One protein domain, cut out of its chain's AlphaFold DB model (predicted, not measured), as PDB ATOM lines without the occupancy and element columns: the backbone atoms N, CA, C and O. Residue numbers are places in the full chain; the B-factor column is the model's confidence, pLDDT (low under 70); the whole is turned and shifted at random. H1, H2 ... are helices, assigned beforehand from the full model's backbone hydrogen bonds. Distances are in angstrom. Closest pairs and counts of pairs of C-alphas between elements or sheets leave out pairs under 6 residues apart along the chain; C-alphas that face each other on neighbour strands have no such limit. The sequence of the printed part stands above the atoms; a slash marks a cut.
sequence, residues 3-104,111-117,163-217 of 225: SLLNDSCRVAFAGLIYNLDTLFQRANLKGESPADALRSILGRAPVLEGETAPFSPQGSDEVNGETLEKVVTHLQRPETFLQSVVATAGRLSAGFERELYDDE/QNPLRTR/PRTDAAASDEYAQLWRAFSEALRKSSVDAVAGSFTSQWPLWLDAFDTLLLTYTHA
ATOM      1  N   SER A   3     -20.024 -42.432  12.191       73.12
ATOM      2  CA  SER A   3     -20.678 -43.287  13.195       73.12
ATOM      3  C   SER A   3     -21.733 -42.525  13.995       73.12
ATOM      4  O   SER A   3     -22.852 -42.995  14.091       73.12
ATOM      5  N   LEU A   4     -21.445 -41.302  14.464       83.00
ATOM      6  CA  LEU A   4     -22.395 -40.541  15.285       83.00
ATOM      7  C   LEU A   4     -23.686 -40.186  14.530       83.00
ATOM      8  O   LEU A   4     -24.769 -40.193  15.115       83.00
ATOM      9  N   LEU A   5     -23.577 -39.866  13.237       85.50
ATOM     10  CA  LEU A   5     -24.739 -39.576  12.402       85.50
ATOM     11  C   LEU A   5     -25.575 -40.845  12.202       85.50
ATOM     12  O   LEU A   5     -26.781 -40.820  12.432       85.50
ATOM     13  N   ASN A   6     -24.930 -41.964  11.866       81.50
ATOM     14  CA  ASN A   6     -25.597 -43.258  11.731       81.50
ATOM     15  C   ASN A   6     -26.245 -43.708  13.054       81.50
ATOM     16  O   ASN A   6     -27.391 -44.155  13.050       81.50
ATOM     17  N   ASP A   7     -25.557 -43.531  14.182       84.56
ATOM     18  CA  ASP A   7     -26.046 -43.830  15.530       84.56
ATOM     19  C   ASP A   7     -27.294 -42.995  15.849       84.56
ATOM     20  O   ASP A   7     -28.315 -43.524  16.298       84.56
ATOM     21  N   SER A   8     -27.250 -41.697  15.541       87.44
ATOM     22  CA  SER A   8     -28.382 -40.783  15.727       87.44
ATOM     23  C   SER A   8     -29.572 -41.170  14.848       87.44
ATOM     24  O   SER A   8     -30.705 -41.198  15.328       87.44
ATOM     25  N   CYS A   9     -29.332 -41.539  13.584       87.19
ATOM     26  CA  CYS A   9     -30.375 -42.016  12.675       87.19
ATOM     27  C   CYS A   9     -31.050 -43.293  13.186       87.19
ATOM     28  O   CYS A   9     -32.264 -43.437  13.059       87.19
ATOM     29  N   ARG A  10     -30.302 -44.209  13.805       84.44
ATOM     30  CA  ARG A  10     -30.855 -45.447  14.379       84.44
ATOM     31  C   ARG A  10     -31.756 -45.169  15.577       84.44
ATOM     32  O   ARG A  10     -32.828 -45.762  15.685       84.44
ATOM     33  N   VAL A  11     -31.352 -44.253  16.458       87.69
ATOM     34  CA  VAL A  11     -32.188 -43.823  17.594       87.69
ATOM     35  C   VAL A  11     -33.437 -43.091  17.101       87.69
ATOM     36  O   VAL A  11     -34.538 -43.377  17.570       87.69
ATOM     37  N   ALA A  12     -33.296 -42.197  16.118       89.88
ATOM     38  CA  ALA A  12     -34.426 -41.510  15.495       89.88
ATOM     39  C   ALA A  12     -35.403 -42.505  14.853       89.88
ATOM     40  O   ALA A  12     -36.610 -42.417  15.077       89.88
ATOM     41  N   PHE A  13     -34.884 -43.504  14.138       87.31
ATOM     42  CA  PHE A  13     -35.689 -44.572  13.560       87.31
ATOM     43  C   PHE A  13     -36.491 -45.326  14.626       87.31
ATOM     44  O   PHE A  13     -37.694 -45.491  14.446       87.31
ATOM     45  N   ALA A  14     -35.875 -45.699  15.757       86.44
ATOM     46  CA  ALA A  14     -36.575 -46.330  16.884       86.44
ATOM     47  C   ALA A  14     -37.746 -45.474  17.405       86.44
ATOM     48  O   ALA A  14     -38.810 -46.005  17.719       86.44
ATOM     49  N   GLY A  15     -37.568 -44.149  17.449       88.38
ATOM     50  CA  GLY A  15     -38.629 -43.200  17.784       88.38
ATOM     51  C   GLY A  15     -39.753 -43.148  16.744       88.38
ATOM     52  O   GLY A  15     -40.924 -43.156  17.115       88.38
ATOM     53  N   LEU A  16     -39.427 -43.154  15.448       88.44
ATOM     54  CA  LEU A  16     -40.422 -43.110  14.367       88.44
ATOM     55  C   LEU A  16     -41.325 -44.350  14.347       88.44
ATOM     56  O   LEU A  16     -42.525 -44.242  14.090       88.44
ATOM     57  N   ILE A  17     -40.780 -45.529  14.651       85.25
ATOM     58  CA  ILE A  17     -41.559 -46.776  14.667       85.25
ATOM     59  C   ILE A  17     -42.239 -47.074  16.011       85.25
ATOM     60  O   ILE A  17     -42.955 -48.070  16.104       85.25
ATOM     61  N   TYR A  18     -42.097 -46.193  17.012       83.31
ATOM     62  CA  TYR A  18     -42.639 -46.340  18.374       83.31
ATOM     63  C   TYR A  18     -44.126 -46.744  18.413       83.31
ATOM     64  O   TYR A  18     -44.509 -47.589  19.216       83.31
ATOM     65  N   ASN A  19     -44.960 -46.172  17.533       81.00
ATOM     66  CA  ASN A  19     -46.411 -46.432  17.462       81.00
ATOM     67  C   ASN A  19     -46.847 -47.156  16.176       81.00
ATOM     68  O   ASN A  19     -48.042 -47.214  15.867       81.00
ATOM     69  N   LEU A  20     -45.909 -47.669  15.375       83.50
ATOM     70  CA  LEU A  20     -46.255 -48.280  14.088       83.50
ATOM     71  C   LEU A  20     -47.061 -49.581  14.267       83.50
ATOM     72  O   LEU A  20     -47.878 -49.936  13.415       83.50
ATOM     73  N   ASP A  21     -46.908 -50.235  15.421       78.81
ATOM     74  CA  ASP A  21     -47.703 -51.389  15.844       78.81
ATOM     75  C   ASP A  21     -49.213 -51.103  15.834       78.81
ATOM     76  O   ASP A  21     -50.010 -51.995  15.550       78.81
ATOM     77  N   THR A  22     -49.617 -49.860  16.099       80.25
ATOM     78  CA  THR A  22     -51.019 -49.444  16.160       80.25
ATOM     79  C   THR A  22     -51.666 -49.503  14.783       80.25
ATOM     80  O   THR A  22     -52.792 -49.990  14.662       80.25
ATOM     81  N   LEU A  23     -50.964 -49.061  13.734       85.94
ATOM     82  CA  LEU A  23     -51.435 -49.204  12.354       85.94
ATOM     83  C   LEU A  23     -51.614 -50.689  12.011       85.94
ATOM     84  O   LEU A  23     -52.662 -51.080  11.496       85.94
ATOM     85  N   PHE A  24     -50.633 -51.521  12.358       84.81
ATOM     86  CA  PHE A  24     -50.686 -52.954  12.087       84.81
ATOM     87  C   PHE A  24     -51.826 -53.667  12.837       84.81
ATOM     88  O   PHE A  24     -52.614 -54.397  12.238       84.81
ATOM     89  N   GLN A  25     -51.969 -53.413  14.141       84.38
ATOM     90  CA  GLN A  25     -53.042 -53.972  14.970       84.38
ATOM     91  C   GLN A  25     -54.422 -53.596  14.419       84.38
ATOM     92  O   GLN A  25     -55.316 -54.439  14.357       84.38
ATOM     93  N   ARG A  26     -54.591 -52.344  13.972       88.94
ATOM     94  CA  ARG A  26     -55.841 -51.864  13.369       88.94
ATOM     95  C   ARG A  26     -56.102 -52.449  11.977       88.94
ATOM     96  O   ARG A  26     -57.259 -52.574  11.597       88.94
ATOM     97  N   ALA A  27     -55.068 -52.839  11.233       88.56
ATOM     98  CA  ALA A  27     -55.222 -53.517   9.945       88.56
ATOM     99  C   ALA A  27     -55.769 -54.951  10.077       88.56
ATOM    100  O   ALA A  27     -56.390 -55.443   9.135       88.56
ATOM    101  N   ASN A  28     -55.566 -55.606  11.231       86.94
ATOM    102  CA  ASN A  28     -56.072 -56.951  11.549       86.94
ATOM    103  C   ASN A  28     -55.798 -57.993  10.441       86.94
ATOM    104  O   ASN A  28     -56.672 -58.771  10.040       86.94
ATOM    105  N   LEU A  29     -54.579 -57.983   9.899       82.38
ATOM    106  CA  LEU A  29     -54.175 -58.900   8.838       82.38
ATOM    107  C   LEU A  29     -54.040 -60.320   9.398       82.38
ATOM    108  O   LEU A  29     -53.210 -60.599  10.258       82.38
ATOM    109  N   LYS A  30     -54.879 -61.239   8.911       78.31
ATOM    110  CA  LYS A  30     -54.843 -62.643   9.337       78.31
ATOM    111  C   LYS A  30     -53.539 -63.300   8.878       78.31
ATOM    112  O   LYS A  30     -53.268 -63.332   7.682       78.31
ATOM    113  N   GLY A  31     -52.801 -63.888   9.818       72.12
ATOM    114  CA  GLY A  31     -51.611 -64.697   9.530       72.12
ATOM    115  C   GLY A  31     -50.280 -63.945   9.544       72.12
ATOM    116  O   GLY A  31     -49.256 -64.569   9.296       72.12
ATOM    117  N   GLU A  32     -50.270 -62.652   9.869       74.75
ATOM    118  CA  GLU A  32     -49.047 -61.873  10.084       74.75
ATOM    119  C   GLU A  32     -49.053 -61.363  11.532       74.75
ATOM    120  O   GLU A  32     -50.056 -60.814  11.995       74.75
ATOM    121  N   SER A  33     -47.979 -61.596  12.291       74.25
ATOM    122  CA  SER A  33     -47.864 -61.040  13.643       74.25
ATOM    123  C   SER A  33     -47.256 -59.631  13.591       74.25
ATOM    124  O   SER A  33     -46.461 -59.348  12.693       74.25
ATOM    125  N   PRO A  34     -47.552 -58.740  14.562       69.25
ATOM    126  CA  PRO A  34     -46.926 -57.416  14.617       69.25
ATOM    127  C   PRO A  34     -45.395 -57.489  14.672       69.25
ATOM    128  O   PRO A  34     -44.714 -56.629  14.121       69.25
ATOM    129  N   ALA A  35     -44.858 -58.534  15.309       68.56
ATOM    130  CA  ALA A  35     -43.425 -58.777  15.376       68.56
ATOM    131  C   ALA A  35     -42.845 -59.151  14.003       68.56
ATOM    132  O   ALA A  35     -41.784 -58.654  13.644       68.56
ATOM    133  N   ASP A  36     -43.537 -59.969  13.208       73.19
ATOM    134  CA  ASP A  36     -43.066 -60.358  11.868       73.19
ATOM    135  C   ASP A  36     -43.133 -59.189  10.881       73.19
ATOM    136  O   ASP A  36     -42.191 -58.959  10.122       73.19
ATOM    137  N   ALA A  37     -44.200 -58.394  10.956       73.12
ATOM    138  CA  ALA A  37     -44.342 -57.139  10.225       73.12
ATOM    139  C   ALA A  37     -43.210 -56.154  10.557       73.12
ATOM    140  O   ALA A  37     -42.570 -55.592   9.665       73.12
ATOM    141  N   LEU A  38     -42.921 -55.984  11.849       72.00
ATOM    142  CA  LEU A  38     -41.810 -55.168  12.313       72.00
ATOM    143  C   LEU A  38     -40.468 -55.720  11.817       72.00
ATOM    144  O   LEU A  38     -39.683 -54.961  11.260       72.00
ATOM    145  N   ARG A  39     -40.210 -57.028  11.936       73.50
ATOM    146  CA  ARG A  39     -38.983 -57.662  11.417       73.50
ATOM    147  C   ARG A  39     -38.819 -57.468   9.916       73.50
ATOM    148  O   ARG A  39     -37.708 -57.217   9.467       73.50
ATOM    149  N   SER A  40     -39.904 -57.531   9.149       76.50
ATOM    150  CA  SER A  40     -39.900 -57.256   7.708       76.50
ATOM    151  C   SER A  40     -39.467 -55.818   7.399       76.50
ATOM    152  O   SER A  40     -38.699 -55.589   6.467       76.50
ATOM    153  N   ILE A  41     -39.897 -54.845   8.208       75.38
ATOM    154  CA  ILE A  41     -39.456 -53.444   8.104       75.38
ATOM    155  C   ILE A  41     -37.994 -53.302   8.541       75.38
ATOM    156  O   ILE A  41     -37.202 -52.690   7.827       75.38
ATOM    157  N   LEU A  42     -37.621 -53.895   9.678       72.25
ATOM    158  CA  LEU A  42     -36.261 -53.857  10.222       72.25
ATOM    159  C   LEU A  42     -35.244 -54.502   9.273       72.25
ATOM    160  O   LEU A  42     -34.161 -53.961   9.093       72.25
ATOM    161  N   GLY A  43     -35.603 -55.607   8.616       70.75
ATOM    162  CA  GLY A  43     -34.762 -56.291   7.629       70.75
ATOM    163  C   GLY A  43     -34.554 -55.507   6.330       70.75
ATOM    164  O   GLY A  43     -33.740 -55.904   5.503       70.75
ATOM    165  N   ARG A  44     -35.280 -54.398   6.135       72.56
ATOM    166  CA  ARG A  44     -35.093 -53.464   5.012       72.56
ATOM    167  C   ARG A  44     -34.307 -52.217   5.400       72.56
ATOM    168  O   ARG A  44     -33.969 -51.430   4.515       72.56
ATOM    169  N   ALA A  45     -34.069 -52.004   6.694       69.12
ATOM    170  CA  ALA A  45     -33.205 -50.931   7.152       69.12
ATOM    171  C   ALA A  45     -31.742 -51.235   6.768       69.12
ATOM    172  O   ALA A  45     -31.395 -52.408   6.622       69.12
ATOM    173  N   PRO A  46     -30.864 -50.220   6.653       66.25
ATOM    174  CA  PRO A  46     -29.435 -50.359   6.335       66.25
ATOM    175  C   PRO A  46     -28.590 -51.151   7.351       66.25
ATOM    176  O   PRO A  46     -27.380 -50.944   7.433       66.25
ATOM    177  N   VAL A  47     -29.189 -52.012   8.180       59.06
ATOM    178  CA  VAL A  47     -28.484 -52.834   9.169       59.06
ATOM    179  C   VAL A  47     -27.750 -53.960   8.434       59.06
ATOM    180  O   VAL A  47     -28.212 -55.094   8.352       59.06
ATOM    181  N   LEU A  48     -26.606 -53.603   7.857       52.22
ATOM    182  CA  LEU A  48     -25.590 -54.503   7.327       52.22
ATOM    183  C   LEU A  48     -24.719 -55.006   8.485       52.22
ATOM    184  O   LEU A  48     -24.451 -54.278   9.444       52.22
ATOM    185  N   GLU A  49     -24.293 -56.263   8.395       51.34
ATOM    186  CA  GLU A  49     -23.355 -56.910   9.315       51.34
ATOM    187  C   GLU A  49     -22.179 -55.977   9.687       51.34
ATOM    188  O   GLU A  49     -21.473 -55.480   8.812       51.34
ATOM    189  N   GLY A  50     -21.954 -55.745  10.988       55.22
ATOM    190  CA  GLY A  50     -20.710 -55.150  11.507       55.22
ATOM    191  C   GLY A  50     -20.818 -53.798  12.226       55.22
ATOM    192  O   GLY A  50     -20.007 -53.545  13.112       55.22
ATOM    193  N   GLU A  51     -21.824 -52.960  11.950       62.31
ATOM    194  CA  GLU A  51     -22.051 -51.709  12.697       62.31
ATOM    195  C   GLU A  51     -23.444 -51.719  13.314       62.31
ATOM    196  O   GLU A  51     -24.428 -51.505  12.612       62.31
ATOM    197  N   THR A  52     -23.570 -51.911  14.626       67.31
ATOM    198  CA  THR A  52     -24.884 -52.041  15.297       67.31
ATOM    199  C   THR A  52     -25.133 -50.978  16.359       67.31
ATOM    200  O   THR A  52     -26.290 -50.747  16.692       67.31
ATOM    201  N   ALA A  53     -24.088 -50.255  16.781       71.25
ATOM    202  CA  ALA A  53     -24.178 -49.162  17.747       71.25
ATOM    203  C   ALA A  53     -25.290 -48.141  17.394       71.25
ATOM    204  O   ALA A  53     -25.599 -47.945  16.219       71.25
ATOM    205  N   PRO A  54     -25.974 -47.550  18.386       75.06
ATOM    206  CA  PRO A  54     -25.867 -47.830  19.818       75.06
ATOM    207  C   PRO A  54     -26.578 -49.133  20.241       75.06
ATOM    208  O   PRO A  54     -26.641 -49.430  21.428       75.06
ATOM    209  N   PHE A  55     -27.112 -49.906  19.291       78.88
ATOM    210  CA  PHE A  55     -27.797 -51.173  19.534       78.88
ATOM    211  C   PHE A  55     -26.850 -52.384  19.432       78.88
ATOM    212  O   PHE A  55     -25.774 -52.351  18.825       78.88
ATOM    213  N   SER A  56     -27.262 -53.505  20.013       72.69
ATOM    214  CA  SER A  56     -26.566 -54.784  19.840       72.69
ATOM    215  C   SER A  56     -26.965 -55.449  18.508       72.69
ATOM    216  O   SER A  56     -28.091 -55.244  18.033       72.69
ATOM    217  N   PRO A  57     -26.080 -56.260  17.893       66.56
ATOM    218  CA  PRO A  57     -26.413 -57.052  16.709       66.56
ATOM    219  C   PRO A  57     -27.608 -57.983  16.930       66.56
ATOM    220  O   PRO A  57     -27.843 -58.470  18.036       66.56
ATOM    221  N   GLN A  58     -28.345 -58.291  15.859       59.12
ATOM    222  CA  GLN A  58     -29.366 -59.339  15.913       59.12
ATOM    223  C   GLN A  58     -28.700 -60.693  16.217       59.12
ATOM    224  O   GLN A  58     -27.733 -61.067  15.559       59.12
ATOM    225  N   GLY A  59     -29.203 -61.417  17.221       55.44
ATOM    226  CA  GLY A  59     -28.668 -62.726  17.618       55.44
ATOM    227  C   GLY A  59     -27.436 -62.696  18.532       55.44
ATOM    228  O   GLY A  59     -26.856 -63.748  18.774       55.44
ATOM    229  N   SER A  60     -27.027 -61.535  19.061       58.75
ATOM    230  CA  SER A  60     -25.978 -61.489  20.088       58.75
ATOM    231  C   SER A  60     -26.442 -62.181  21.378       58.75
ATOM    232  O   SER A  60     -27.464 -61.787  21.942       58.75
ATOM    233  N   ASP A  61     -25.652 -63.137  21.876       51.66
ATOM    234  CA  ASP A  61     -25.858 -63.884  23.136       51.66
ATOM    235  C   ASP A  61     -25.730 -63.029  24.410       51.66
ATOM    236  O   ASP A  61     -25.795 -63.537  25.532       51.66
ATOM    237  N   GLU A  62     -25.562 -61.712  24.279       54.81
ATOM    238  CA  GLU A  62     -25.691 -60.836  25.431       54.81
ATOM    239  C   GLU A  62     -27.128 -60.927  25.951       54.81
ATOM    240  O   GLU A  62     -28.074 -60.397  25.363       54.81
ATOM    241  N   VAL A  63     -27.275 -61.573  27.108       51.09
ATOM    242  CA  VAL A  63     -28.510 -61.648  27.903       51.09
ATOM    243  C   VAL A  63     -29.150 -60.255  28.072       51.09
ATOM    244  O   VAL A  63     -30.371 -60.145  28.140       51.09
ATOM    245  N   ASN A  64     -28.336 -59.192  28.002       54.34
ATOM    246  CA  ASN A  64     -28.722 -57.783  28.109       54.34
ATOM    247  C   ASN A  64     -28.537 -56.963  26.815       54.34
ATOM    248  O   ASN A  64     -28.665 -55.742  26.854       54.34
ATOM    249  N   GLY A  65     -28.226 -57.594  25.678       62.75
ATOM    250  CA  GLY A  65     -27.986 -56.893  24.418       62.75
ATOM    251  C   GLY A  65     -29.244 -56.162  23.955       62.75
ATOM    252  O   GLY A  65     -30.311 -56.776  23.813       62.75
ATOM    253  N   GLU A  66     -29.127 -54.855  23.738       72.19
ATOM    254  CA  GLU A  66     -30.231 -53.967  23.397       72.19
ATOM    255  C   GLU A  66     -30.366 -53.871  21.877       72.19
ATOM    256  O   GLU A  66     -29.806 -52.994  21.229       72.19
ATOM    257  N   THR A  67     -31.083 -54.821  21.278       76.12
ATOM    258  CA  THR A  67     -31.379 -54.769  19.843       76.12
ATOM    259  C   THR A  67     -32.470 -53.740  19.560       76.12
ATOM    260  O   THR A  67     -33.341 -53.482  20.393       76.12
ATOM    261  N   LEU A  68     -32.481 -53.201  18.342       75.81
ATOM    262  CA  LEU A  68     -33.531 -52.289  17.893       75.81
ATOM    263  C   LEU A  68     -34.941 -52.902  18.026       75.81
ATOM    264  O   LEU A  68     -35.864 -52.219  18.454       75.81
ATOM    265  N   GLU A  69     -35.100 -54.202  17.740       75.88
ATOM    266  CA  GLU A  69     -36.365 -54.929  17.947       75.88
ATOM    267  C   GLU A  69     -36.780 -54.940  19.425       75.88
ATOM    268  O   GLU A  69     -37.941 -54.672  19.743       75.88
ATOM    269  N   LYS A  70     -35.845 -55.203  20.349       76.56
ATOM    270  CA  LYS A  70     -36.130 -55.169  21.791       76.56
ATOM    271  C   LYS A  70     -36.549 -53.772  22.236       76.56
ATOM    272  O   LYS A  70     -37.544 -53.652  22.949       76.56
ATOM    273  N   VAL A  71     -35.848 -52.735  21.770       76.62
ATOM    274  CA  VAL A  71     -36.152 -51.340  22.123       76.62
ATOM    275  C   VAL A  71     -37.589 -51.001  21.788       76.62
ATOM    276  O   VAL A  71     -38.291 -50.500  22.653       76.62
ATOM    277  N   VAL A  72     -38.046 -51.325  20.579       72.31
ATOM    278  CA  VAL A  72     -39.380 -50.921  20.111       72.31
ATOM    279  C   VAL A  72     -40.506 -51.834  20.603       72.31
ATOM    280  O   VAL A  72     -41.669 -51.447  20.597       72.31
ATOM    281  N   THR A  73     -40.186 -53.040  21.075       71.88
ATOM    282  CA  THR A  73     -41.180 -53.965  21.645       71.88
ATOM    283  C   THR A  73     -41.380 -53.783  23.154       71.88
ATOM    284  O   THR A  73     -42.459 -54.094  23.656       71.88
ATOM    285  N   HIS A  74     -40.398 -53.230  23.879       69.00
ATOM    286  CA  HIS A  74     -40.430 -53.063  25.346       69.00
ATOM    287  C   HIS A  74     -40.772 -51.636  25.815       69.00
ATOM    288  O   HIS A  74     -40.659 -51.305  26.992       69.00
ATOM    289  N   LEU A  75     -41.275 -50.777  24.927       67.06
ATOM    290  CA  LEU A  75     -41.529 -49.356  25.216       67.06
ATOM    291  C   LEU A  75     -42.601 -49.086  26.289       67.06
ATOM    292  O   LEU A  75     -42.641 -48.002  26.872       67.06
ATOM    293  N   GLN A  76     -43.462 -50.063  26.580       67.00
ATOM    294  CA  GLN A  76     -44.455 -49.958  27.658       67.00
ATOM    295  C   GLN A  76     -43.814 -50.058  29.050       67.00
ATOM    296  O   GLN A  76     -44.299 -49.448  30.005       67.00
ATOM    297  N   ARG A  77     -42.713 -50.807  29.168       76.56
ATOM    298  CA  ARG A  77     -41.954 -51.017  30.405       76.56
ATOM    299  C   ARG A  77     -40.463 -50.959  30.070       76.56
ATOM    300  O   ARG A  77     -39.850 -52.010  29.926       76.56
ATOM    301  N   PRO A  78     -39.909 -49.746  29.889       81.75
ATOM    302  CA  PRO A  78     -38.505 -49.595  29.544       81.75
ATOM    303  C   PRO A  78     -37.624 -50.089  30.700       81.75
ATOM    304  O   PRO A  78     -37.816 -49.680  31.844       81.75
ATOM    305  N   GLU A  79     -36.665 -50.954  30.396       82.75
ATOM    306  CA  GLU A  79     -35.713 -51.534  31.359       82.75
ATOM    307  C   GLU A  79     -34.300 -50.962  31.190       82.75
ATOM    308  O   GLU A  79     -33.473 -51.022  32.100       82.75
ATOM    309  N   THR A  80     -34.024 -50.364  30.032       84.81
ATOM    310  CA  THR A  80     -32.727 -49.788  29.666       84.81
ATOM    311  C   THR A  80     -32.809 -48.267  29.529       84.81
ATOM    312  O   THR A  80     -33.889 -47.662  29.468       84.81
ATOM    313  N   PHE A  81     -31.644 -47.621  29.433       85.50
ATOM    314  CA  PHE A  81     -31.568 -46.183  29.197       85.50
ATOM    315  C   PHE A  81     -32.134 -45.785  27.824       85.50
ATOM    316  O   PHE A  81     -32.945 -44.863  27.766       85.50
ATOM    317  N   LEU A  82     -31.781 -46.477  26.730       84.75
ATOM    318  CA  LEU A  82     -32.283 -46.118  25.394       84.75
ATOM    319  C   LEU A  82     -33.794 -46.349  25.270       84.75
ATOM    320  O   LEU A  82     -34.494 -45.469  24.767       84.75
ATOM    321  N   GLN A  83     -34.328 -47.454  25.804       85.56
ATOM    322  CA  GLN A  83     -35.781 -47.639  25.912       85.56
ATOM    323  C   GLN A  83     -36.433 -46.503  26.703       85.56
ATOM    324  O   GLN A  83     -37.483 -46.009  26.299       85.56
ATOM    325  N   SER A  84     -35.815 -46.051  27.798       87.62
ATOM    326  CA  SER A  84     -36.337 -44.944  28.610       87.62
ATOM    327  C   SER A  84     -36.337 -43.616  27.857       87.62
ATOM    328  O   SER A  84     -37.298 -42.855  27.984       87.62
ATOM    329  N   VAL A  85     -35.307 -43.342  27.048       89.12
ATOM    330  CA  VAL A  85     -35.245 -42.154  26.182       89.12
ATOM    331  C   VAL A  85     -36.389 -42.184  25.170       89.12
ATOM    332  O   VAL A  85     -37.172 -41.235  25.102       89.12
ATOM    333  N   VAL A  86     -36.536 -43.289  24.434       87.38
ATOM    334  CA  VAL A  86     -37.567 -43.432  23.395       87.38
ATOM    335  C   VAL A  86     -38.975 -43.420  24.007       87.38
ATOM    336  O   VAL A  86     -39.854 -42.716  23.514       87.38
ATOM    337  N   ALA A  87     -39.194 -44.124  25.121       84.94
ATOM    338  CA  ALA A  87     -40.479 -44.156  25.817       84.94
ATOM    339  C   ALA A  87     -40.870 -42.792  26.396       84.94
ATOM    340  O   ALA A  87     -42.022 -42.374  26.268       84.94
ATOM    341  N   THR A  88     -39.923 -42.072  27.001       87.62
ATOM    342  CA  THR A  88     -40.163 -40.713  27.507       87.62
ATOM    343  C   THR A  88     -40.511 -39.761  26.367       87.62
ATOM    344  O   THR A  88     -41.499 -39.039  26.471       87.62
ATOM    345  N   ALA A  89     -39.767 -39.798  25.258       88.81
ATOM    346  CA  ALA A  89     -40.068 -38.989  24.077       88.81
ATOM    347  C   ALA A  89     -41.465 -39.298  23.508       88.81
ATOM    348  O   ALA A  89     -42.243 -38.377  23.249       88.81
ATOM    349  N   GLY A  90     -41.820 -40.583  23.398       83.38
ATOM    350  CA  GLY A  90     -43.149 -41.029  22.977       83.38
ATOM    351  C   GLY A  90     -44.260 -40.479  23.874       83.38
ATOM    352  O   GLY A  90     -45.216 -39.883  23.380       83.38
ATOM    353  N   ARG A  91     -44.108 -40.584  25.199       79.81
ATOM    354  CA  ARG A  91     -45.068 -40.042  26.181       79.81
ATOM    355  C   ARG A  91     -45.186 -38.520  26.104       79.81
ATOM    356  O   ARG A  91     -46.298 -38.002  26.059       79.81
ATOM    357  N   LEU A  92     -44.066 -37.801  26.038       85.06
ATOM    358  CA  LEU A  92     -44.064 -36.342  25.888       85.06
ATOM    359  C   LEU A  92     -44.817 -35.914  24.621       85.06
ATOM    360  O   LEU A  92     -45.668 -35.031  24.685       85.06
ATOM    361  N   SER A  93     -44.577 -36.595  23.496       83.81
ATOM    362  CA  SER A  93     -45.266 -36.321  22.226       83.81
ATOM    363  C   SER A  93     -46.766 -36.640  22.257       83.81
ATOM    364  O   SER A  93     -47.556 -35.961  21.605       83.81
ATOM    365  N   ALA A  94     -47.173 -37.625  23.063       73.81
ATOM    366  CA  ALA A  94     -48.570 -37.984  23.296       73.81
ATOM    367  C   ALA A  94     -49.334 -36.935  24.127       73.81
ATOM    368  O   ALA A  94     -50.560 -36.997  24.215       73.81
ATOM    369  N   GLY A  95     -48.627 -35.964  24.716       72.00
ATOM    370  CA  GLY A  95     -49.214 -34.925  25.552       72.00
ATOM    371  C   GLY A  95     -49.373 -35.348  27.011       72.00
ATOM    372  O   GLY A  95     -50.393 -35.020  27.607       72.00
ATOM    373  N   PHE A  96     -48.371 -36.041  27.575       55.53
ATOM    374  CA  PHE A  96     -48.288 -36.552  28.961       55.53
ATOM    375  C   PHE A  96     -48.803 -35.602  30.065       55.53
ATOM    376  O   PHE A  96     -49.272 -36.063  31.098       55.53
ATOM    377  N   GLU A  97     -48.771 -34.280  29.870       50.25
ATOM    378  CA  GLU A  97     -49.337 -33.334  30.843       50.25
ATOM    379  C   GLU A  97     -50.874 -33.304  30.861       50.25
ATOM    380  O   GLU A  97     -51.454 -32.966  31.886       50.25
ATOM    381  N   ARG A  98     -51.570 -33.690  29.783       50.09
ATOM    382  CA  ARG A  98     -53.044 -33.653  29.729       50.09
ATOM    383  C   ARG A  98     -53.701 -34.669  30.664       50.09
ATOM    384  O   ARG A  98     -54.738 -34.363  31.237       50.09
ATOM    385  N   GLU A  99     -53.090 -35.833  30.882       47.25
ATOM    386  CA  GLU A  99     -53.649 -36.881  31.756       47.25
ATOM    387  C   GLU A  99     -53.678 -36.482  33.243       47.25
ATOM    388  O   GLU A  99     -54.523 -36.967  33.992       47.25
ATOM    389  N   LEU A 100     -52.795 -35.571  33.676       36.28
ATOM    390  CA  LEU A 100     -52.727 -35.102  35.066       36.28
ATOM    391  C   LEU A 100     -53.760 -34.013  35.400       36.28
ATOM    392  O   LEU A 100     -54.019 -33.779  36.579       36.28
ATOM    393  N   TYR A 101     -54.351 -33.363  34.391       40.88
ATOM    394  CA  TYR A 101     -55.254 -32.216  34.573       40.88
ATOM    395  C   TYR A 101     -56.673 -32.430  34.029       40.88
ATOM    396  O   TYR A 101     -57.521 -31.559  34.216       40.88
ATOM    397  N   ASP A 102     -56.954 -33.564  33.384       43.66
ATOM    398  CA  ASP A 102     -58.240 -33.808  32.727       43.66
ATOM    399  C   ASP A 102     -59.128 -34.773  33.536       43.66
ATOM    400  O   ASP A 102     -59.285 -35.955  33.222       43.66
ATOM    401  N   ASP A 103     -59.737 -34.265  34.613       44.22
ATOM    402  CA  ASP A 103     -60.797 -34.983  35.339       44.22
ATOM    403  C   ASP A 103     -62.082 -35.149  34.492       44.22
ATOM    404  O   ASP A 103     -62.916 -36.006  34.802       44.22
ATOM    405  N   GLU A 104     -62.233 -34.413  33.380       41.19
ATOM    406  CA  GLU A 104     -63.371 -34.553  32.456       41.19
ATOM    407  C   GLU A 104     -63.222 -35.752  31.493       41.19
ATOM    408  O   GLU A 104     -64.224 -36.346  31.066       41.19
ATOM    409  N   GLN A 111     -64.226 -44.373  22.797       62.12
ATOM    410  CA  GLN A 111     -64.548 -44.357  21.379       62.12
ATOM    411  C   GLN A 111     -63.790 -45.518  20.764       62.12
ATOM    412  O   GLN A 111     -62.621 -45.724  21.084       62.12
ATOM    413  N   ASN A 112     -64.461 -46.301  19.921       77.81
ATOM    414  CA  ASN A 112     -63.824 -47.432  19.271       77.81
ATOM    415  C   ASN A 112     -62.597 -46.917  18.484       77.81
ATOM    416  O   ASN A 112     -62.785 -46.210  17.482       77.81
ATOM    417  N   PRO A 113     -61.356 -47.241  18.905       80.44
ATOM    418  CA  PRO A 113     -60.148 -46.651  18.322       80.44
ATOM    419  C   PRO A 113     -59.997 -46.968  16.835       80.44
ATOM    420  O   PRO A 113     -59.373 -46.218  16.088       80.44
ATOM    421  N   LEU A 114     -60.603 -48.072  16.397       86.88
ATOM    422  CA  LEU A 114     -60.603 -48.518  15.014       86.88
ATOM    423  C   LEU A 114     -61.471 -47.610  14.126       86.88
ATOM    424  O   LEU A 114     -61.092 -47.248  13.012       86.88
ATOM    425  N   ARG A 115     -62.639 -47.193  14.619       89.44
ATOM    426  CA  ARG A 115     -63.586 -46.374  13.842       89.44
ATOM    427  C   ARG A 115     -63.317 -44.879  13.955       89.44
ATOM    428  O   ARG A 115     -63.723 -44.125  13.081       89.44
ATOM    429  N   THR A 116     -62.613 -44.461  15.002       89.06
ATOM    430  CA  THR A 116     -62.293 -43.053  15.250       89.06
ATOM    431  C   THR A 116     -61.458 -42.474  14.101       89.06
ATOM    432  O   THR A 116     -60.589 -43.148  13.540       89.06
ATOM    433  N   ARG A 117     -61.733 -41.221  13.724       90.88
ATOM    434  CA  ARG A 117     -61.019 -40.478  12.671       90.88
ATOM    435  C   ARG A 117     -60.366 -39.227  13.244       90.88
ATOM    436  O   ARG A 117     -60.957 -38.581  14.113       90.88
ATOM    437  N   PRO A 163     -66.422 -45.205   9.452       88.75
ATOM    438  CA  PRO A 163     -66.934 -46.493   9.020       88.75
ATOM    439  C   PRO A 163     -68.008 -47.000   9.983       88.75
ATOM    440  O   PRO A 163     -67.904 -46.906  11.209       88.75
ATOM    441  N   ARG A 164     -69.043 -47.627   9.420       88.38
ATOM    442  CA  ARG A 164     -70.170 -48.168  10.196       88.38
ATOM    443  C   ARG A 164     -69.846 -49.485  10.903       88.38
ATOM    444  O   ARG A 164     -70.535 -49.850  11.854       88.38
ATOM    445  N   THR A 165     -68.819 -50.204  10.449       91.06
ATOM    446  CA  THR A 165     -68.441 -51.530  10.953       91.06
ATOM    447  C   THR A 165     -66.939 -51.615  11.209       91.06
ATOM    448  O   THR A 165     -66.150 -50.917  10.574       91.06
ATOM    449  N   ASP A 166     -66.540 -52.498  12.128       90.69
ATOM    450  CA  ASP A 166     -65.121 -52.751  12.414       90.69
ATOM    451  C   ASP A 166     -64.401 -53.389  11.230       90.69
ATOM    452  O   ASP A 166     -63.251 -53.063  10.970       90.69
ATOM    453  N   ALA A 167     -65.095 -54.241  10.470       91.31
ATOM    454  CA  ALA A 167     -64.545 -54.843   9.261       91.31
ATOM    455  C   ALA A 167     -64.165 -53.775   8.222       91.31
ATOM    456  O   ALA A 167     -63.029 -53.757   7.767       91.31
ATOM    457  N   ALA A 168     -65.067 -52.827   7.932       92.19
ATOM    458  CA  ALA A 168     -64.781 -51.746   6.988       92.19
ATOM    459  C   ALA A 168     -63.633 -50.848   7.475       92.19
ATOM    460  O   ALA A 168     -62.759 -50.477   6.699       92.19
ATOM    461  N   ALA A 169     -63.609 -50.537   8.774       92.31
ATOM    462  CA  ALA A 169     -62.530 -49.764   9.374       92.31
ATOM    463  C   ALA A 169     -61.173 -50.476   9.239       92.31
ATOM    464  O   ALA A 169     -60.183 -49.864   8.843       92.31
ATOM    465  N   SER A 170     -61.142 -51.773   9.545       92.75
ATOM    466  CA  SER A 170     -59.956 -52.619   9.436       92.75
ATOM    467  C   SER A 170     -59.462 -52.741   7.998       92.75
ATOM    468  O   SER A 170     -58.256 -52.717   7.769       92.75
ATOM    469  N   ASP A 171     -60.373 -52.835   7.028       93.62
ATOM    470  CA  ASP A 171     -60.028 -52.918   5.609       93.62
ATOM    471  C   ASP A 171     -59.334 -51.644   5.108       93.62
ATOM    472  O   ASP A 171     -58.396 -51.736   4.314       93.62
ATOM    473  N   GLU A 172     -59.732 -50.462   5.590       94.56
ATOM    474  CA  GLU A 172     -59.049 -49.197   5.276       94.56
ATOM    475  C   GLU A 172     -57.619 -49.169   5.840       94.56
ATOM    476  O   GLU A 172     -56.670 -48.859   5.115       94.56
ATOM    477  N   TYR A 173     -57.425 -49.579   7.100       94.69
ATOM    478  CA  TYR A 173     -56.081 -49.715   7.678       94.69
ATOM    479  C   TYR A 173     -55.243 -50.777   6.956       94.69
ATOM    480  O   TYR A 173     -54.054 -50.568   6.728       94.69
ATOM    481  N   ALA A 174     -55.848 -51.892   6.541       93.00
ATOM    482  CA  ALA A 174     -55.175 -52.930   5.767       93.00
ATOM    483  C   ALA A 174     -54.726 -52.425   4.390       93.00
ATOM    484  O   ALA A 174     -53.644 -52.785   3.927       93.00
ATOM    485  N   GLN A 175     -55.523 -51.582   3.731       93.88
ATOM    486  CA  GLN A 175     -55.125 -50.933   2.480       93.88
ATOM    487  C   GLN A 175     -53.931 -49.998   2.691       93.88
ATOM    488  O   GLN A 175     -52.965 -50.088   1.934       93.88
ATOM    489  N   LEU A 176     -53.957 -49.166   3.740       94.44
ATOM    490  CA  LEU A 176     -52.825 -48.308   4.101       94.44
ATOM    491  C   LEU A 176     -51.568 -49.123   4.401       94.44
ATOM    492  O   LEU A 176     -50.514 -48.829   3.845       94.44
ATOM    493  N   TRP A 177     -51.681 -50.174   5.215       92.31
ATOM    494  CA  TRP A 177     -50.550 -51.032   5.563       92.31
ATOM    495  C   TRP A 177     -49.929 -51.705   4.341       92.31
ATOM    496  O   TRP A 177     -48.708 -51.692   4.181       92.31
ATOM    497  N   ARG A 178     -50.752 -52.274   3.450       90.62
ATOM    498  CA  ARG A 178     -50.259 -52.898   2.213       90.62
ATOM    499  C   ARG A 178     -49.580 -51.874   1.311       90.62
ATOM    500  O   ARG A 178     -48.513 -52.162   0.780       90.62
ATOM    501  N   ALA A 179     -50.169 -50.688   1.158       91.56
ATOM    502  CA  ALA A 179     -49.600 -49.626   0.336       91.56
ATOM    503  C   ALA A 179     -48.275 -49.102   0.912       91.56
ATOM    504  O   ALA A 179     -47.305 -48.991   0.169       91.56
ATOM    505  N   PHE A 180     -48.204 -48.875   2.226       91.44
ATOM    506  CA  PHE A 180     -46.973 -48.538   2.943       91.44
ATOM    507  C   PHE A 180     -45.905 -49.622   2.768       91.44
ATOM    508  O   PHE A 180     -44.783 -49.325   2.370       91.44
ATOM    509  N   SER A 181     -46.260 -50.888   2.993       87.12
ATOM    510  CA  SER A 181     -45.334 -52.022   2.887       87.12
ATOM    511  C   SER A 181     -44.780 -52.186   1.474       87.12
ATOM    512  O   SER A 181     -43.596 -52.491   1.305       87.12
ATOM    513  N   GLU A 182     -45.618 -51.971   0.460       86.50
ATOM    514  CA  GLU A 182     -45.222 -52.015  -0.945       86.50
ATOM    515  C   GLU A 182     -44.373 -50.801  -1.336       86.50
ATOM    516  O   GLU A 182     -43.370 -50.956  -2.027       86.50
ATOM    517  N   ALA A 183     -44.713 -49.599  -0.863       86.19
ATOM    518  CA  ALA A 183     -43.921 -48.395  -1.097       86.19
ATOM    519  C   ALA A 183     -42.559 -48.456  -0.392       86.19
ATOM    520  O   ALA A 183     -41.551 -48.058  -0.969       86.19
ATOM    521  N   LEU A 184     -42.489 -49.032   0.809       82.31
ATOM    522  CA  LEU A 184     -41.234 -49.312   1.502       82.31
ATOM    523  C   LEU A 184     -40.402 -50.352   0.740       82.31
ATOM    524  O   LEU A 184     -39.187 -50.218   0.631       82.31
ATOM    525  N   ARG A 185     -41.041 -51.379   0.166       77.19
ATOM    526  CA  ARG A 185     -40.355 -52.373  -0.675       77.19
ATOM    527  C   ARG A 185     -39.798 -51.730  -1.946       77.19
ATOM    528  O   ARG A 185     -38.655 -51.971  -2.294       77.19
ATOM    529  N   LYS A 186     -40.581 -50.894  -2.628       72.31
ATOM    530  CA  LYS A 186     -40.129 -50.182  -3.831       72.31
ATOM    531  C   LYS A 186     -39.099 -49.109  -3.526       72.31
ATOM    532  O   LYS A 186     -38.164 -48.970  -4.277       72.31
ATOM    533  N   SER A 187     -39.205 -48.361  -2.438       65.69
ATOM    534  CA  SER A 187     -38.172 -47.377  -2.082       65.69
ATOM    535  C   SER A 187     -36.861 -48.053  -1.681       65.69
ATOM    536  O   SER A 187     -35.804 -47.612  -2.111       65.69
ATOM    537  N   SER A 188     -36.913 -49.167  -0.945       59.53
ATOM    538  CA  SER A 188     -35.706 -49.940  -0.614       59.53
ATOM    539  C   SER A 188     -35.063 -50.624  -1.828       59.53
ATOM    540  O   SER A 188     -33.851 -50.817  -1.827       59.53
ATOM    541  N   VAL A 189     -35.839 -50.961  -2.866       55.31
ATOM    542  CA  VAL A 189     -35.353 -51.659  -4.075       55.31
ATOM    543  C   VAL A 189     -35.061 -50.708  -5.251       55.31
ATOM    544  O   VAL A 189     -34.029 -50.835  -5.904       55.31
ATOM    545  N   ASP A 190     -35.943 -49.745  -5.512       52.69
ATOM    546  CA  ASP A 190     -35.972 -48.892  -6.710       52.69
ATOM    547  C   ASP A 190     -35.408 -47.479  -6.484       52.69
ATOM    548  O   ASP A 190     -35.065 -46.818  -7.466       52.69
ATOM    549  N   ALA A 191     -35.249 -46.988  -5.244       49.19
ATOM    550  CA  ALA A 191     -34.641 -45.673  -4.997       49.19
ATOM    551  C   ALA A 191     -33.108 -45.707  -5.169       49.19
ATOM    552  O   ALA A 191     -32.378 -45.243  -4.313       49.19
ATOM    553  N   VAL A 192     -32.606 -46.197  -6.310       46.41
ATOM    554  CA  VAL A 192     -31.185 -46.248  -6.720       46.41
ATOM    555  C   VAL A 192     -30.415 -47.481  -6.217       46.41
ATOM    556  O   VAL A 192     -29.522 -47.337  -5.391       46.41
ATOM    557  N   ALA A 193     -30.729 -48.685  -6.716       49.72
ATOM    558  CA  ALA A 193     -29.850 -49.870  -6.878       49.72
ATOM    559  C   ALA A 193     -28.723 -50.180  -5.835       49.72
ATOM    560  O   ALA A 193     -27.760 -50.864  -6.175       49.72
ATOM    561  N   GLY A 194     -28.816 -49.726  -4.578       54.31
ATOM    562  CA  GLY A 194     -27.857 -49.986  -3.493       54.31
ATOM    563  C   GLY A 194     -27.380 -48.774  -2.674       54.31
ATOM    564  O   GLY A 194     -26.816 -48.973  -1.602       54.31
ATOM    565  N   SER A 195     -27.600 -47.522  -3.109       56.34
ATOM    566  CA  SER A 195     -27.021 -46.349  -2.411       56.34
ATOM    567  C   SER A 195     -27.771 -45.965  -1.126       56.34
ATOM    568  O   SER A 195     -27.140 -45.793  -0.085       56.34
ATOM    569  N   PHE A 196     -29.107 -45.910  -1.149       57.50
ATOM    570  CA  PHE A 196     -29.906 -45.548   0.034       57.50
ATOM    571  C   PHE A 196     -29.806 -46.610   1.136       57.50
ATOM    572  O   PHE A 196     -29.661 -46.280   2.303       57.50
ATOM    573  N   THR A 197     -29.771 -47.894   0.778       60.69
ATOM    574  CA  THR A 197     -29.617 -49.003   1.736       60.69
ATOM    575  C   THR A 197     -28.228 -49.085   2.372       60.69
ATOM    576  O   THR A 197     -28.038 -49.870   3.291       60.69
ATOM    577  N   SER A 198     -27.257 -48.301   1.891       67.12
ATOM    578  CA  SER A 198     -25.904 -48.215   2.457       67.12
ATOM    579  C   SER A 198     -25.690 -46.979   3.342       67.12
ATOM    580  O   SER A 198     -24.657 -46.867   3.996       67.12
ATOM    581  N   GLN A 199     -26.658 -46.051   3.376       78.06
ATOM    582  CA  GLN A 199     -26.548 -44.771   4.077       78.06
ATOM    583  C   GLN A 199     -27.787 -44.511   4.935       78.06
ATOM    584  O   GLN A 199     -28.869 -44.216   4.428       78.06
ATOM    585  N   TRP A 200     -27.606 -44.562   6.256       81.44
ATOM    586  CA  TRP A 200     -28.674 -44.326   7.231       81.44
ATOM    587  C   TRP A 200     -29.443 -43.015   7.029       81.44
ATOM    588  O   TRP A 200     -30.671 -43.083   7.050       81.44
ATOM    589  N   PRO A 201     -28.795 -41.856   6.799       85.69
ATOM    590  CA  PRO A 201     -29.516 -40.592   6.652       85.69
ATOM    591  C   PRO A 201     -30.494 -40.599   5.475       85.69
ATOM    592  O   PRO A 201     -31.673 -40.322   5.652       85.69
ATOM    593  N   LEU A 202     -30.029 -41.010   4.291       83.12
ATOM    594  CA  LEU A 202     -30.859 -41.023   3.086       83.12
ATOM    595  C   LEU A 202     -32.007 -42.029   3.187       83.12
ATOM    596  O   LEU A 202     -33.125 -41.748   2.754       83.12
ATOM    597  N   TRP A 203     -31.741 -43.208   3.754       83.69
ATOM    598  CA  TRP A 203     -32.792 -44.189   3.995       83.69
ATOM    599  C   TRP A 203     -33.829 -43.668   4.988       83.69
ATOM    600  O   TRP A 203     -35.024 -43.846   4.764       83.69
ATOM    601  N   LEU A 204     -33.383 -43.015   6.065       85.94
ATOM    602  CA  LEU A 204     -34.265 -42.483   7.096       85.94
ATOM    603  C   LEU A 204     -35.157 -41.364   6.554       85.94
ATOM    604  O   LEU A 204     -36.348 -41.381   6.840       85.94
ATOM    605  N   ASP A 205     -34.629 -40.464   5.722       86.75
ATOM    606  CA  ASP A 205     -35.418 -39.408   5.069       86.75
ATOM    607  C   ASP A 205     -36.521 -39.997   4.171       86.75
ATOM    608  O   ASP A 205     -37.677 -39.553   4.177       86.75
ATOM    609  N   ALA A 206     -36.183 -41.043   3.408       85.88
ATOM    610  CA  ALA A 206     -37.150 -41.759   2.581       85.88
ATOM    611  C   ALA A 206     -38.195 -42.493   3.438       85.88
ATOM    612  O   ALA A 206     -39.389 -42.458   3.128       85.88
ATOM    613  N   PHE A 207     -37.760 -43.130   4.527       87.88
ATOM    614  CA  PHE A 207     -38.639 -43.810   5.470       87.88
ATOM    615  C   PHE A 207     -39.604 -42.836   6.152       87.88
ATOM    616  O   PHE A 207     -40.800 -43.115   6.190       87.88
ATOM    617  N   ASP A 208     -39.120 -41.693   6.641       90.12
ATOM    618  CA  ASP A 208     -39.935 -40.660   7.289       90.12
ATOM    619  C   ASP A 208     -40.999 -40.108   6.331       90.12
ATOM    620  O   ASP A 208     -42.185 -40.055   6.661       90.12
ATOM    621  N   THR A 209     -40.614 -39.833   5.082       90.69
ATOM    622  CA  THR A 209     -41.556 -39.409   4.034       90.69
ATOM    623  C   THR A 209     -42.662 -40.442   3.809       90.69
ATOM    624  O   THR A 209     -43.842 -40.088   3.684       90.69
ATOM    625  N   LEU A 210     -42.314 -41.732   3.761       91.38
ATOM    626  CA  LEU A 210     -43.294 -42.808   3.617       91.38
ATOM    627  C   LEU A 210     -44.177 -42.931   4.852       91.38
ATOM    628  O   LEU A 210     -45.395 -43.032   4.712       91.38
ATOM    629  N   LEU A 211     -43.588 -42.900   6.045       91.31
ATOM    630  CA  LEU A 211     -44.326 -42.974   7.297       91.31
ATOM    631  C   LEU A 211     -45.369 -41.858   7.340       91.31
ATOM    632  O   LEU A 211     -46.560 -42.156   7.387       91.31
ATOM    633  N   LEU A 212     -44.950 -40.602   7.168       92.75
ATOM    634  CA  LEU A 212     -45.843 -39.448   7.090       92.75
ATOM    635  C   LEU A 212     -46.948 -39.653   6.050       92.75
ATOM    636  O   LEU A 212     -48.125 -39.453   6.350       92.75
ATOM    637  N   THR A 213     -46.593 -40.099   4.844       94.69
ATOM    638  CA  THR A 213     -47.557 -40.300   3.753       94.69
ATOM    639  C   THR A 213     -48.683 -41.252   4.146       94.69
ATOM    640  O   THR A 213     -49.838 -40.996   3.814       94.69
ATOM    641  N   TYR A 214     -48.385 -42.338   4.856       94.44
ATOM    642  CA  TYR A 214     -49.380 -43.366   5.174       94.44
ATOM    643  C   TYR A 214     -49.975 -43.252   6.581       94.44
ATOM    644  O   TYR A 214     -50.977 -43.915   6.855       94.44
ATOM    645  N   THR A 215     -49.421 -42.412   7.462       93.19
ATOM    646  CA  THR A 215     -49.903 -42.266   8.844       93.19
ATOM    647  C   THR A 215     -50.494 -40.899   9.182       93.19
ATOM    648  O   THR A 215     -51.086 -40.777  10.253       93.19
ATOM    649  N   HIS A 216     -50.424 -39.892   8.298       93.50
ATOM    650  CA  HIS A 216     -50.845 -38.515   8.621       93.50
ATOM    651  C   HIS A 216     -52.285 -38.381   9.153       93.50
ATOM    652  O   HIS A 216     -52.574 -37.474   9.928       93.50
ATOM    653  N   ALA A 217     -53.206 -39.242   8.705       93.94
ATOM    654  CA  ALA A 217     -54.625 -39.197   9.069       93.94
ATOM    655  C   ALA A 217     -54.996 -40.172  10.200       93.94
ATOM    656  O   ALA A 217     -56.169 -40.273  10.574       93.94
TER     657      ALA A 217
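What this domain is: This is residues 3 to 104, 111 to 117 and 163 to 217 of the 225 residues of an uncharacterized protein of Sutterella wadsworthensis (UniProt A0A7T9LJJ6). Three of the longer helices lie side by side, H8 between H7 and H1, and H5 crosses the end of H1 steeply. The short helices H2, H3 and H4 lie on one side of this group, H2 packed on H7, while residues 97 to 104, with the small H6, stick out as a free tail. The printed part has 164 residues with eight named helices, H1 to H8 in order along the chain, and no named strand; the class is all helix. It is compact, with a radius of gyration of the C-alphas of 17.0 A and spans of 49 by 40 by 27 A.

How they stand to each other: H7, residues 166 to 190, touches H8, residues 200 to 215, in a helical hairpin at a shallow tilt of 24 degrees, opposite ways; the closest C-alphas are those of Leu 176 and Tyr 214, 6.1 A apart. H8 also touches H1, residues 3 to 16, the same way at a shallow tilt of 12 degrees, closest at the C-alphas of Asn 6 and Trp 200, 5.6 A. H1 and H7 are apart. H2, residues 20 to 27, touches H7 at residues 170 to 177 alone, opposite ways at a steep tilt of 49 degrees; the closest C-alphas, of Ala 27 and Ala 174, are 4.2 A apart. H3, residues 34 to 42, touches H2 at a steep tilt of 52 degrees, closest at the C-alphas of Asp 21 and Pro 34, 6.2 A. H3 and H4, residues 68 to 73, form a helical hairpin but only just touch, with 3 pairs of C-alphas within 8 A, the closest being Arg 39 and Glu 69 at 7.5 A. H5, residues 81 to 93, touches H1 through residues 86 to 90 alone, at a steep tilt of 49 degrees; the C-alphas of Gly 15 and Val 86 are closest, 5.7 A. H6, residues 98 to 101, touches no helix. Every O i to N i+4 pair is within hydrogen-bond range in H1, H2, H3, H4, H5, H7 and H8; H6 is too short for such a pair.

Where its parts are: H7 is the longest helix, 35.1 A from C-alpha 166 at (-65.121, -52.751, 12.414) to C-alpha 190. H8 measures 21.4 A, H1 19.8 A and H5 18.3 A. H1 begins at C-alpha 3 at (-20.678, -43.287, 13.195), and H8 ends at C-alpha 215 at (-49.903, -42.266, 8.844).

The domain as a whole: The C-alphas of Asp 103 and Ala 193 are farthest apart, at 54.4 A. Residues 105 to 110 and 118 to 162 are not printed, with C-alpha gaps of 14.8 A from 104 to 111 and 9.2 A from 117 to 163. The link from H3 to H4 is long, 25 residues. Mean pLDDT of the printed part is 76.6; residues under 70 include 45 to 52, 57 to 65, 96 to 104 and 187 to 198.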